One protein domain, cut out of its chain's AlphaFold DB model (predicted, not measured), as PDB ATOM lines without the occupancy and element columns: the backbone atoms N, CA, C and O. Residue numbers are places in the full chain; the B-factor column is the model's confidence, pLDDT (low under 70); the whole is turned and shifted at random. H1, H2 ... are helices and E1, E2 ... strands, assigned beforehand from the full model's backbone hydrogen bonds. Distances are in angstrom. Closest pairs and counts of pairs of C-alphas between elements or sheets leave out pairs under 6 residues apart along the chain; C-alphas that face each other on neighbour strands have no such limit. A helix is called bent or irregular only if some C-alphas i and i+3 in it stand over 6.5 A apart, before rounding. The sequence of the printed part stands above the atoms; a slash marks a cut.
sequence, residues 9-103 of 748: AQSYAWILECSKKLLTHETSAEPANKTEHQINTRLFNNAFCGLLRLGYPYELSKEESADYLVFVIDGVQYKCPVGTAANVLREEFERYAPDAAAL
ATOM      1  N   ALA A   9      95.129  96.142 101.744       78.38
ATOM      2  CA  ALA A   9      95.605  95.405 100.573       78.38
ATOM      3  C   ALA A   9      94.522  94.470 100.007       78.38
ATOM      4  O   ALA A   9      94.239  94.519  98.812       78.38
ATOM      5  N   GLN A  10      93.857  93.682 100.861       79.50
ATOM      6  CA  GLN A  10      92.742  92.813 100.457       79.50
ATOM      7  C   GLN A  10      91.570  93.621  99.877       79.50
ATOM      8  O   GLN A  10      90.994  93.234  98.864       79.50
ATOM      9  N   SER A  11      91.271  94.784 100.462       81.81
ATOM     10  CA  SER A  11      90.228  95.693  99.974       81.81
ATOM     11  C   SER A  11      90.531  96.206  98.559       81.81
ATOM     12  O   SER A  11      89.664  96.155  97.688       81.81
ATOM     13  N   TYR A  12      91.765  96.649  98.288       88.94
ATOM     14  CA  TYR A  12      92.153  97.068  96.936       88.94
ATOM     15  C   TYR A  12      92.226  95.899  95.946       88.94
ATOM     16  O   TYR A  12      91.782  96.059  94.812       88.94
ATOM     17  N   ALA A  13      92.715  94.724  96.356       85.44
ATOM     18  CA  ALA A  13      92.730  93.532  95.504       85.44
ATOM     19  C   ALA A  13      91.310  93.117  95.074       85.44
ATOM     20  O   ALA A  13      91.074  92.851  93.896       85.44
ATOM     21  N   TRP A  14      90.340  93.160  95.994       84.50
ATOM     22  CA  TRP A  14      88.940  92.850  95.697       84.50
ATOM     23  C   TRP A  14      88.311  93.872  94.736       84.50
ATOM     24  O   TRP A  14      87.688  93.484  93.745       84.50
ATOM     25  N   ILE A  15      88.535  95.178  94.946       88.38
ATOM     26  CA  ILE A  15      88.063  96.223  94.015       88.38
ATOM     27  C   ILE A  15      88.708  96.053  92.629       88.38
ATOM     28  O   ILE A  15      88.033  96.238  91.612       88.38
ATOM     29  N   LEU A  16      89.987  95.667  92.561       90.56
ATOM     30  CA  LEU A  16      90.703  95.428  91.306       90.56
ATOM     31  C   LEU A  16      90.145  94.211  90.543       90.56
ATOM     32  O   LEU A  16      89.961  94.283  89.327       90.56
ATOM     33  N   GLU A  17      89.805  93.120  91.237       87.94
ATOM     34  CA  GLU A  17      89.159  91.959  90.615       87.94
ATOM     35  C   GLU A  17      87.728  92.284  90.142       87.94
ATOM     36  O   GLU A  17      87.373  92.001  88.994       87.94
ATOM     37  N   CYS A  18      86.912  92.926  90.984       86.25
ATOM     38  CA  CYS A  18      85.538  93.298  90.638       86.25
ATOM     39  C   CYS A  18      85.478  94.280  89.461       86.25
ATOM     40  O   CYS A  18      84.720  94.054  88.519       86.25
ATOM     41  N   SER A  19      86.300  95.332  89.464       88.38
ATOM     42  CA  SER A  19      86.356  96.295  88.352       88.38
ATOM     43  C   SER A  19      86.844  95.652  87.050       88.38
ATOM     44  O   SER A  19      86.271  95.922  85.996       88.38
ATOM     45  N   LYS A  20      87.810  94.722  87.106       86.75
ATOM     46  CA  LYS A  20      88.219  93.926  85.938       86.75
ATOM     47  C   LYS A  20      87.067  93.081  85.382       86.75
ATOM     48  O   LYS A  20      86.854  93.081  84.172       86.75
ATOM     49  N   LYS A  21      86.315  92.389  86.247       86.25
ATOM     50  CA  LYS A  21      85.141  91.588  85.851       86.25
ATOM     51  C   LYS A  21      84.068  92.458  85.183       86.25
ATOM     52  O   LYS A  21      83.552  92.071  84.135       86.25
ATOM     53  N   LEU A  22      83.793  93.646  85.729       84.50
ATOM     54  CA  LEU A  22      82.853  94.613  85.148       84.50
ATOM     55  C   LEU A  22      83.303  95.083  83.755       84.50
ATOM     56  O   LEU A  22      82.531  94.954  82.808       84.50
ATOM     57  N   LEU A  23      84.564  95.505  83.596       84.56
ATOM     58  CA  LEU A  23      85.128  95.905  82.295       84.56
ATOM     59  C   LEU A  23      85.010  94.787  81.241       84.56
ATOM     60  O   LEU A  23      84.623  95.049  80.105       84.56
ATOM     61  N   THR A  24      85.269  93.526  81.611       82.62
ATOM     62  CA  THR A  24      85.084  92.397  80.677       82.62
ATOM     63  C   THR A  24      83.618  92.134  80.318       82.62
ATOM     64  O   THR A  24      83.330  91.674  79.212       82.62
ATOM     65  N   HIS A  25      82.680  92.439  81.219       75.25
ATOM     66  CA  HIS A  25      81.249  92.259  80.975       75.25
ATOM     67  C   HIS A  25      80.673  93.374  80.083       75.25
ATOM     68  O   HIS A  25      79.818  93.097  79.244       75.25
ATOM     69  N   GLU A  26      81.184  94.605  80.198       73.56
ATOM     70  CA  GLU A  26      80.891  95.710  79.271       73.56
ATOM     71  C   GLU A  26      81.343  95.382  77.844       73.56
ATOM     72  O   GLU A  26      80.566  95.526  76.906       73.56
ATOM     73  N   THR A  27      82.561  94.849  77.668       61.78
ATOM     74  CA  THR A  27      83.060  94.433  76.339       61.78
ATOM     75  C   THR A  27      82.282  93.270  75.710       61.78
ATOM     76  O   THR A  27      82.519  92.934  74.552       61.78
ATOM     77  N   SER A  28      81.352  92.655  76.449       61.34
ATOM     78  CA  SER A  28      80.466  91.590  75.972       61.34
ATOM     79  C   SER A  28      79.006  92.042  75.783       61.34
ATOM     80  O   SER A  28      78.171  91.204  75.434       61.34
ATOM     81  N   ALA A  29      78.673  93.315  76.026       55.12
ATOM     82  CA  ALA A  29      77.298  93.814  76.039       55.12
ATOM     83  C   ALA A  29      77.142  95.105  75.212       55.12
ATOM     84  O   ALA A  29      77.582  96.181  75.615       55.12
ATOM     85  N   GLU A  30      76.455  95.013  74.071       64.44
ATOM     86  CA  GLU A  30      76.020  96.191  73.315       64.44
ATOM     87  C   GLU A  30      74.602  96.639  73.726       64.44
ATOM     88  O   GLU A  30      73.735  95.787  73.936       64.44
ATOM     89  N   PRO A  31      74.320  97.958  73.783       54.72
ATOM     90  CA  PRO A  31      75.252  99.075  73.616       54.72
ATOM     91  C   PRO A  31      75.982  99.417  74.930       54.72
ATOM     92  O   PRO A  31      75.348  99.711  75.942       54.72
ATOM     93  N   ALA A  32      77.317  99.452  74.908       62.38
ATOM     94  CA  ALA A  32      78.117  99.738  76.100       62.38
ATOM     95  C   ALA A  32      77.892 101.173  76.629       62.38
ATOM     96  O   ALA A  32      78.090 102.163  75.911       62.38
ATOM     97  N   ASN A  33      77.515 101.309  77.906       76.12
ATOM     98  CA  ASN A  33      77.324 102.615  78.534       76.12
ATOM     99  C   ASN A  33      78.679 103.286  78.811       76.12
ATOM    100  O   ASN A  33      79.406 102.919  79.736       76.12
ATOM    101  N   LYS A  34      78.984 104.346  78.053       79.44
ATOM    102  CA  LYS A  34      80.212 105.152  78.196       79.44
ATOM    103  C   LYS A  34      80.457 105.661  79.626       79.44
ATOM    104  O   LYS A  34      81.605 105.877  80.001       79.44
ATOM    105  N   THR A  35      79.400 105.861  80.413       79.69
ATOM    106  CA  THR A  35      79.494 106.345  81.800       79.69
ATOM    107  C   THR A  35      79.966 105.243  82.746       79.69
ATOM    108  O   THR A  35      80.859 105.476  83.557       79.69
ATOM    109  N   GLU A  36      79.405 104.038  82.614       79.88
ATOM    110  CA  GLU A  36      79.802 102.859  83.395       79.88
ATOM    111  C   GLU A  36      81.254 102.488  83.083       79.88
ATOM    112  O   GLU A  36      82.061 102.396  84.008       79.88
ATOM    113  N   HIS A  37      81.630 102.483  81.801       82.88
ATOM    114  CA  HIS A  37      83.000 102.199  81.374       82.88
ATOM    115  C   HIS A  37      84.030 103.161  81.986       82.88
ATOM    116  O   HIS A  37      85.087 102.743  82.469       82.88
ATOM    117  N   GLN A  38      83.714 104.461  82.050       84.19
ATOM    118  CA  GLN A  38      84.569 105.452  82.714       84.19
ATOM    119  C   GLN A  38      84.635 105.259  84.236       84.19
ATOM    120  O   GLN A  38      85.692 105.491  84.830       84.19
ATOM    121  N   ILE A  39      83.545 104.839  84.883       85.44
ATOM    122  CA  ILE A  39      83.515 104.544  86.324       85.44
ATOM    123  C   ILE A  39      84.353 103.295  86.622       85.44
ATOM    124  O   ILE A  39      85.247 103.352  87.468       85.44
ATOM    125  N   ASN A  40      84.138 102.204  85.891       88.00
ATOM    126  CA  ASN A  40      84.820 100.930  86.098       88.00
ATOM    127  C   ASN A  40      86.317 101.020  85.769       88.00
ATOM    128  O   ASN A  40      87.147 100.537  86.544       88.00
ATOM    129  N   THR A  41      86.688 101.772  84.728       87.44
ATOM    130  CA  THR A  41      88.091 102.114  84.427       87.44
ATOM    131  C   THR A  41      88.733 102.932  85.553       87.44
ATOM    132  O   THR A  41      89.887 102.697  85.917       87.44
ATOM    133  N   ARG A  42      88.015 103.885  86.164       88.44
ATOM    134  CA  ARG A  42      88.535 104.657  87.311       88.44
ATOM    135  C   ARG A  42      88.666 103.807  88.574       88.44
ATOM    136  O   ARG A  42      89.660 103.958  89.277       88.44
ATOM    137  N   LEU A  43      87.718 102.909  88.848       90.44
ATOM    138  CA  LEU A  43      87.797 101.964  89.969       90.44
ATOM    139  C   LEU A  43      89.022 101.051  89.834       90.44
ATOM    140  O   LEU A  43      89.803 100.954  90.779       90.44
ATOM    141  N   PHE A  44      89.236 100.477  88.647       93.06
ATOM    142  CA  PHE A  44      90.395  99.639  88.338       93.06
ATOM    143  C   PHE A  44      91.717 100.381  88.573       93.06
ATOM    144  O   PHE A  44      92.546  99.946  89.371       93.06
ATOM    145  N   ASN A  45      91.896 101.547  87.942       92.44
ATOM    146  CA  ASN A  45      93.145 102.309  88.037       92.44
ATOM    147  C   ASN A  45      93.422 102.821  89.464       92.44
ATOM    148  O   ASN A  45      94.568 102.794  89.915       92.44
ATOM    149  N   ASN A  46      92.389 103.239  90.205       91.50
ATOM    150  CA  ASN A  46      92.537 103.667  91.598       91.50
ATOM    151  C   ASN A  46      92.885 102.497  92.532       91.50
ATOM    152  O   ASN A  46      93.717 102.669  93.421       91.50
ATOM    153  N   ALA A  47      92.292 101.315  92.333       91.81
ATOM    154  CA  ALA A  47      92.620 100.120  93.110       91.81
ATOM    155  C   ALA A  47      94.042  99.621  92.818       91.81
ATOM    156  O   ALA A  47      94.792  99.315  93.746       91.81
ATOM    157  N   PHE A  48      94.453  99.643  91.546       92.81
ATOM    158  CA  PHE A  48      95.819  99.338  91.125       92.81
ATOM    159  C   PHE A  48      96.833 100.277  91.806       92.81
ATOM    160  O   PHE A  48      97.791  99.833  92.437       92.81
ATOM    161  N   CYS A  49      96.583 101.588  91.767       91.19
ATOM    162  CA  CYS A  49      97.435 102.575  92.432       91.19
ATOM    163  C   CYS A  49      97.382 102.484  93.972       91.19
ATOM    164  O   CYS A  49      98.348 102.853  94.639       91.19
ATOM    165  N   GLY A  50      96.290 101.964  94.542       89.12
ATOM    166  CA  GLY A  50      96.166 101.641  95.967       89.12
ATOM    167  C   GLY A  50      97.104 100.513  96.401       89.12
ATOM    168  O   GLY A  50      97.834 100.673  97.377       89.12
ATOM    169  N   LEU A  51      97.165  99.414  95.640       88.69
ATOM    170  CA  LEU A  51      98.143  98.340  95.868       88.69
ATOM    171  C   LEU A  51      99.589  98.824  95.684       88.69
ATOM    172  O   LEU A  51     100.458  98.477  96.482       88.69
ATOM    173  N   LEU A  52      99.840  99.679  94.685       89.25
ATOM    174  CA  LEU A  52     101.167 100.246  94.427       89.25
ATOM    175  C   LEU A  52     101.654 101.133  95.592       89.25
ATOM    176  O   LEU A  52     102.795 101.008  96.031       89.25
ATOM    177  N   ARG A  53     100.764 101.955  96.172       87.31
ATOM    178  CA  ARG A  53     101.023 102.734  97.403       87.31
ATOM    179  C   ARG A  53     101.322 101.873  98.631       87.31
ATOM    180  O   ARG A  53     102.054 102.314  99.516       87.31
ATOM    181  N   LEU A  54     100.760 100.665  98.695       85.31
ATOM    182  CA  LEU A  54     101.036  99.679  99.747       85.31
ATOM    183  C   LEU A  54     102.312  98.854  99.479       85.31
ATOM    184  O   LEU A  54     102.637  97.976 100.274       85.31
ATOM    185  N   GLY A  55     103.043  99.135  98.393       82.19
ATOM    186  CA  GLY A  55     104.292  98.453  98.053       82.19
ATOM    187  C   GLY A  55     104.107  97.053  97.462       82.19
ATOM    188  O   GLY A  55     105.023  96.236  97.555       82.19
ATOM    189  N   TYR A  56     102.942  96.749  96.875       82.44
ATOM    190  CA  TYR A  56     102.723  95.462  96.214       82.44
ATOM    191  C   TYR A  56     103.663  95.306  94.997       82.44
ATOM    192  O   TYR A  56     103.767  96.240  94.195       82.44
ATOM    193  N   PRO A  57     104.351  94.158  94.829       82.50
ATOM    194  CA  PRO A  57     105.333  93.976  93.764       82.50
ATOM    195  C   PRO A  57     104.683  93.970  92.375       82.50
ATOM    196  O   PRO A  57     103.696  93.274  92.142       82.50
ATOM    197  N   TYR A  58     105.282  94.711  91.445       88.19
ATOM    198  CA  TYR A  58     104.896  94.771  90.036       88.19
ATOM    199  C   TYR A  58     106.021  94.270  89.124       88.19
ATOM    200  O   TYR A  58     107.201  94.312  89.471       88.19
ATOM    201  N   GLU A  59     105.641  93.854  87.922       87.38
ATOM    202  CA  GLU A  59     106.534  93.642  86.786       87.38
ATOM    203  C   GLU A  59     106.284  94.738  85.736       87.38
ATOM    204  O   GLU A  59     105.156  95.210  85.577       87.38
ATOM    205  N   LEU A  60     107.322  95.148  85.003       85.38
ATOM    206  CA  LEU A  60     107.183  96.036  83.845       85.38
ATOM    207  C   LEU A  60     107.046  95.202  82.566       85.38
ATOM    208  O   LEU A  60     107.936  94.422  82.228       85.38
ATOM    209  N   SER A  61     105.946  95.400  81.839       83.94
ATOM    210  CA  SER A  61     105.690  94.790  80.530       83.94
ATOM    211  C   SER A  61     105.586  95.866  79.452       83.94
ATOM    212  O   SER A  61     105.075  96.955  79.707       83.94
ATOM    213  N   LYS A  62     106.047  95.565  78.235       81.12
ATOM    214  CA  LYS A  62     105.986  96.479  77.087       81.12
ATOM    215  C   LYS A  62     105.172  95.844  75.970       81.12
ATOM    216  O   LYS A  62     105.530  94.779  75.473       81.12
ATOM    217  N   GLU A  63     104.092  96.505  75.577       72.75
ATOM    218  CA  GLU A  63     103.049  95.923  74.734       72.75
ATOM    219  C   GLU A  63     102.497  96.999  73.791       72.75
ATOM    220  O   GLU A  63     102.172  98.102  74.221       72.75
ATOM    221  N   GLU A  64     102.493  96.706  72.488       55.88
ATOM    222  CA  GLU A  64     101.988  97.577  71.407       55.88
ATOM    223  C   GLU A  64     102.326  99.080  71.557       55.88
ATOM    224  O   GLU A  64     101.489  99.966  71.424       55.88
ATOM    225  N   SER A  65     103.613  99.360  71.796       64.75
ATOM    226  CA  SER A  65     104.238 100.687  71.993       64.75
ATOM    227  C   SER A  65     103.996 101.405  73.330       64.75
ATOM    228  O   SER A  65     104.676 102.399  73.586       64.75
ATOM    229  N   ALA A  66     103.156 100.874  74.223       74.44
ATOM    230  CA  ALA A  66     102.990 101.380  75.585       74.44
ATOM    231  C   ALA A  66     103.739 100.523  76.626       74.44
ATOM    232  O   ALA A  66     103.927  99.316  76.464       74.44
ATOM    233  N   ASP A  67     104.167 101.164  77.714       85.12
ATOM    234  CA  ASP A  67     104.719 100.498  78.896       85.12
ATOM    235  C   ASP A  67     103.622 100.333  79.959       85.12
ATOM    236  O   ASP A  67     102.853 101.262  80.234       85.12
ATOM    237  N   TYR A  68     103.554  99.147  80.559       88.69
ATOM    238  CA  TYR A  68     102.535  98.724  81.516       88.69
ATOM    239  C   TYR A  68     103.171  98.234  82.816       88.69
ATOM    240  O   TYR A  68     104.129  97.462  82.809       88.69
ATOM    241  N   LEU A  69     102.563  98.620  83.934       88.69
ATOM    242  CA  LEU A  69     102.743  97.960  85.222       88.69
ATOM    243  C   LEU A  69     101.846  96.720  85.260       88.69
ATOM    244  O   LEU A  69     100.670  96.796  84.891       88.69
ATOM    245  N   VAL A  70     102.380  95.597  85.728       87.94
ATOM    246  CA  VAL A  70     101.658  94.327  85.835       87.94
ATOM    247  C   VAL A  70     101.723  93.805  87.265       87.94
ATOM    248  O   VAL A  70     102.808  93.589  87.795       87.94
ATOM    249  N   PHE A  71     100.568  93.553  87.877       88.38
ATOM    250  CA  PHE A  71     100.476  92.743  89.095       88.38
ATOM    251  C   PHE A  71     100.080  91.311  88.743       88.38
ATOM    252  O   PHE A  71      99.227  91.092  87.877       88.38
ATOM    253  N   VAL A  72     100.642  90.343  89.465       84.88
ATOM    254  CA  VAL A  72     100.183  88.949  89.473       84.88
ATOM    255  C   VAL A  72      99.582  88.672  90.844       84.88
ATOM    256  O   VAL A  72     100.312  88.604  91.826       84.88
ATOM    257  N   ILE A  73      98.260  88.510  90.905       81.94
ATOM    258  CA  ILE A  73      97.523  88.178  92.132       81.94
ATOM    259  C   ILE A  73      96.758  86.889  91.840       81.94
ATOM    260  O   ILE A  73      96.039  86.823  90.844       81.94
ATOM    261  N   ASP A  74      96.971  85.846  92.640       75.31
ATOM    262  CA  ASP A  74      96.297  84.538  92.539       75.31
ATOM    263  C   ASP A  74      96.361  83.902  91.131       75.31
ATOM    264  O   ASP A  74      95.419  83.292  90.623       75.31
ATOM    265  N   GLY A  75      97.499  84.089  90.450       75.75
ATOM    266  CA  GLY A  75      97.734  83.632  89.073       75.75
ATOM    267  C   GLY A  75      97.027  84.458  87.986       75.75
ATOM    268  O   GLY A  75      97.173  84.164  86.796       75.75
ATOM    269  N   VAL A  76      96.291  85.506  88.362       81.19
ATOM    270  CA  VAL A  76      95.634  86.453  87.459       81.19
ATOM    271  C   VAL A  76      96.532  87.673  87.250       81.19
ATOM    272  O   VAL A  76      96.922  88.353  88.196       81.19
ATOM    273  N   GLN A  77      96.834  87.983  85.986       86.12
ATOM    274  CA  GLN A  77      97.530  89.217  85.618       86.12
ATOM    275  C   GLN A  77      96.569  90.412  85.562       86.12
ATOM    276  O   GLN A  77      95.487  90.331  84.969       86.12
ATOM    277  N   TYR A  78      96.998  91.538  86.119       87.94
ATOM    278  CA  TYR A  78      96.340  92.840  86.042       87.94
ATOM    279  C   TYR A  78      97.328  93.825  85.426       87.94
ATOM    280  O   TYR A  78      98.415  93.990  85.968       87.94
ATOM    281  N   LYS A  79      96.975  94.452  84.300       88.88
ATOM    282  CA  LYS A  79      97.831  95.408  83.578       88.88
ATOM    283  C   LYS A  79      97.276  96.826  83.745       88.88
ATOM    284  O   LYS A  79      96.079  97.020  83.556       88.88
ATOM    285  N   CYS A  80      98.124  97.808  84.042       88.25
ATOM    286  CA  CYS A  80      97.784  99.235  84.058       88.25
ATOM    287  C   CYS A  80      98.840 100.021  83.259       88.25
ATOM    288  O   CYS A  80     100.029  99.839  83.525       88.25
ATOM    289  N   PRO A  81      98.471 100.909  82.314       89.62
ATOM    290  CA  PRO A  81      99.452 101.723  81.599       89.62
ATOM    291  C   PRO A  81     100.262 102.603  82.564       89.62
ATOM    292  O   PRO A  81      99.688 103.242  83.452       89.62
ATOM    293  N   VAL A  82     101.579 102.696  82.357       87.38
ATOM    294  CA  VAL A  82     102.495 103.520  83.174       87.38
ATOM    295  C   VAL A  82     102.044 104.984  83.195       87.38
ATOM    296  O   VAL A  82     101.972 105.594  84.260       87.38
ATOM    297  N   GLY A  83     101.640 105.536  82.044       84.44
ATOM    298  CA  GLY A  83     101.105 106.900  81.957       84.44
ATOM    299  C   GLY A  83      99.802 107.107  82.742       84.44
ATOM    300  O   GLY A  83      99.582 108.183  83.297       84.44
ATOM    301  N   THR A  84      98.954 106.081  82.854       86.88
ATOM    302  CA  THR A  84      97.710 106.142  83.637       86.88
ATOM    303  C   THR A  84      98.003 106.112  85.133       86.88
ATOM    304  O   THR A  84      97.491 106.957  85.866       86.88
ATOM    305  N   ALA A  85      98.892 105.223  85.583       86.44
ATOM    306  CA  ALA A  85      99.337 105.181  86.977       86.44
ATOM    307  C   ALA A  85     100.041 106.489  87.393       86.44
ATOM    308  O   ALA A  85      99.749 107.037  88.459       86.44
ATOM    309  N   ALA A  86     100.874 107.060  86.515       87.19
ATOM    310  CA  ALA A  86     101.504 108.363  86.719       87.19
ATOM    311  C   ALA A  86     100.487 109.517  86.810       87.19
ATOM    312  O   ALA A  86     100.645 110.411  87.638       87.19
ATOM    313  N   ASN A  87      99.405 109.497  86.024       87.56
ATOM    314  CA  ASN A  87      98.337 110.503  86.115       87.56
ATOM    315  C   ASN A  87      97.505 110.393  87.411       87.56
ATOM    316  O   ASN A  87      97.005 111.412  87.903       87.56
ATOM    317  N   VAL A  88      97.353 109.183  87.966       87.69
ATOM    318  CA  VAL A  88      96.621 108.929  89.223       87.69
ATOM    319  C   VAL A  88      97.467 109.282  90.450       87.69
ATOM    320  O   VAL A  88      96.982 109.991  91.330       87.69
ATOM    321  N   LEU A  89      98.727 108.834  90.507       85.62
ATOM    322  CA  LEU A  89      99.627 109.055  91.651       85.62
ATOM    323  C   LEU A  89     100.393 110.386  91.596       85.62
ATOM    324  O   LEU A  89     100.806 110.898  92.634       85.62
ATOM    325  N   ARG A  90     100.538 110.989  90.412       88.19
ATOM    326  CA  ARG A  90     101.172 112.301  90.201       88.19
ATOM    327  C   ARG A  90     102.575 112.362  90.817       88.19
ATOM    328  O   ARG A  90     103.438 111.574  90.454       88.19
ATOM    329  N   GLU A  91     102.797 113.289  91.745       81.44
ATOM    330  CA  GLU A  91     104.075 113.527  92.428       81.44
ATOM    331  C   GLU A  91     104.496 112.349  93.326       81.44
ATOM    332  O   GLU A  91     105.675 112.191  93.625       81.44
ATOM    333  N   GLU A  92     103.566 111.464  93.699       83.62
ATOM    334  CA  GLU A  92     103.879 110.225  94.412       83.62
ATOM    335  C   GLU A  92     104.365 109.097  93.485       83.62
ATOM    336  O   GLU A  92     104.899 108.103  93.974       83.62
ATOM    337  N   PHE A  93     104.196 109.202  92.160       86.81
ATOM    338  CA  PHE A  93     104.487 108.087  91.248       86.81
ATOM    339  C   PHE A  93     105.960 107.655  91.303       86.81
ATOM    340  O   PHE A  93     106.250 106.470  91.433       86.81
ATOM    341  N   GLU A  94     106.885 108.617  91.310       85.06
ATOM    342  CA  GLU A  94     108.330 108.373  91.416       85.06
ATOM    343  C   GLU A  94     108.731 107.741  92.765       85.06
ATOM    344  O   GLU A  94     109.725 107.023  92.841       85.06
ATOM    345  N   ARG A  95     107.928 107.932  93.822       85.94
ATOM    346  CA  ARG A  95     108.151 107.321  95.143       85.94
ATOM    347  C   ARG A  95     107.768 105.838  95.188       85.94
ATOM    348  O   ARG A  95     108.385 105.092  95.945       85.94
ATOM    349  N   TYR A  96     106.753 105.430  94.424       83.62
ATOM    350  CA  TYR A  96     106.194 104.070  94.468       83.62
ATOM    351  C   TYR A  96     106.552 103.200  93.253       83.62
ATOM    352  O   TYR A  96     106.509 101.979  93.366       83.62
ATOM    353  N   ALA A  97     106.937 103.800  92.121       83.12
ATOM    354  CA  ALA A  97     107.427 103.095  90.936       83.12
ATOM    355  C   ALA A  97     108.587 103.858  90.244       83.12
ATOM    356  O   ALA A  97     108.416 104.395  89.145       83.12
ATOM    357  N   PRO A  98     109.775 103.955  90.880       81.00
ATOM    358  CA  PRO A  98     110.891 104.783  90.401       81.00
ATOM    359  C   PRO A  98     111.508 104.311  89.073       81.00
ATOM    360  O   PRO A  98     112.009 105.124  88.298       81.00
ATOM    361  N   ASP A  99     111.466 103.012  88.778       81.19
ATOM    362  CA  ASP A  99     111.906 102.439  87.499       81.19
ATOM    363  C   ASP A  99     110.913 102.737  86.361       81.19
ATOM    364  O   ASP A  99     111.320 103.088  85.253       81.19
ATOM    365  N   ALA A 100     109.612 102.691  86.648       78.38
ATOM    366  CA  ALA A 100     108.551 103.080  85.724       78.38
ATOM    367  C   ALA A 100     108.503 104.598  85.481       78.38
ATOM    368  O   ALA A 100     108.168 105.038  84.381       78.38
ATOM    369  N   ALA A 101     108.871 105.416  86.474       75.81
ATOM    370  CA  ALA A 101     108.948 106.873  86.342       75.81
ATOM    371  C   ALA A 101     109.938 107.314  85.248       75.81
ATOM    372  O   ALA A 101     109.670 108.283  84.537       75.81
ATOM    373  N   ALA A 102     111.019 106.557  85.029       76.19
ATOM    374  CA  ALA A 102     111.974 106.794  83.942       76.19
ATOM    375  C   ALA A 102     111.391 106.569  82.527       76.19
ATOM    376  O   ALA A 102     111.991 107.006  81.545       76.19
ATOM    377  N   LEU A 103     110.230 105.910  82.413       74.88
ATOM    378  CA  LEU A 103     109.516 105.663  81.154       74.88
ATOM    379  C   LEU A 103     108.431 106.722  80.869       74.88
ATOM    380  O   LEU A 103     107.871 106.755  79.772       74.88
TER     381      LEU A 103
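Overview. This is residues 9 to 103 of the 748 residues of an uncharacterized protein of Clostridium porci (UniProt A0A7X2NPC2). What shape do these atoms make? Two long helices, H1 and H2, lie side by side as a hairpin, with residues 28 to 33 of their link sticking out free, and residues 44 to 52 of H2 pack on a small, strongly twisted sheet of three strands. After the sheet, H3 packs on the later part of H2, with the short H4 against it. What is it built of? The printed part has 95 residues with four named helices and three named strands, in the order H1 H2 E1 E2 E3 H3 H4, of mixed class; the sheet runs E1 - E2 - E3, all antiparallel. How large is it? It is compact, with a radius of gyration of the C-alphas of 13.3 A and spans of 39 by 30 by 25 A.

Arrangement. How do the first two helices stand? H1, residues 9 to 26, and H2, residues 34 to 53, form a helical hairpin: they touch, with the closest C-alphas, those of Tyr 12 and Ala 47, 4.9 A apart, and run opposite ways at a shallow tilt of 26 degrees. In both, every O i to N i+4 pair is within hydrogen-bond range. How are the strands joined? E1, residues 59 to 63, E2, residues 66 to 73, and E3, residues 76 to 81, form a meander, each strand the antiparallel neighbour of the one before. Within hydrogen-bond range are N 59 and O 70, 2.8 A, between E1 and E2, and N 71 and O 78, 2.9 A, between E2 and E3. What is on this sheet? H2 and the sheet make two layers, a helix on one face of a sheet: H2 has a height of 8.8 A over the sheet, lies over E2 and E3, and runs across the strands, at 72 degrees to E2 on the local plane. H1 only grazes the sheet, with its residues 13 to 20. Where do the last helices stand? H3, residues 82 to 96, touches H2, which touches it with residues 45 to 53 alone; the closest C-alphas, those of Arg 53 and Tyr 96, are 6.1 A apart, and H3 has 6 of 11 O i to N i+4 pairs within hydrogen-bond range. H4, residues 98 to 101, too short for such a pair, touches H3, with the closest C-alphas, those of Glu 94 and Ala 101, 5.3 A apart, and is apart from H1 and H2. H3 only grazes the sheet with residues 82 to 87, and H4 with residues 99 to 100.

Along the chain. Where do the long helices run? H1 goes from C-alpha 9 at (95.605, 95.405, 100.573) to C-alpha 26, 25.9 A, and H2 from C-alpha 34 at (80.212, 105.152, 78.196) to C-alpha 53, 28.4 A. How long are the strands? E1 measures 12.8 A, E2 21.9 A and E3 16.8 A from first to last C-alpha. Where do the last elements end? H3, 11.9 A long, is irregular, with C-alphas 88 and 91 9.3 A apart; H4, 5.0 A long, ends at C-alpha 101 at (108.948, 106.873, 86.342).

Size, cuts and confidence. How far does it reach? The two C-alphas farthest apart, those of Glu 30 and Arg 95, are 40.4 A from each other. Are there cuts or long links? The printed part has no cut; the link from H1 to H2 is short, the other links are tight, and there is no long link. Where is confidence low? The mean pLDDT of the printed part is 82.6, and residues 27 to 32 and 64 to 65 are under 70.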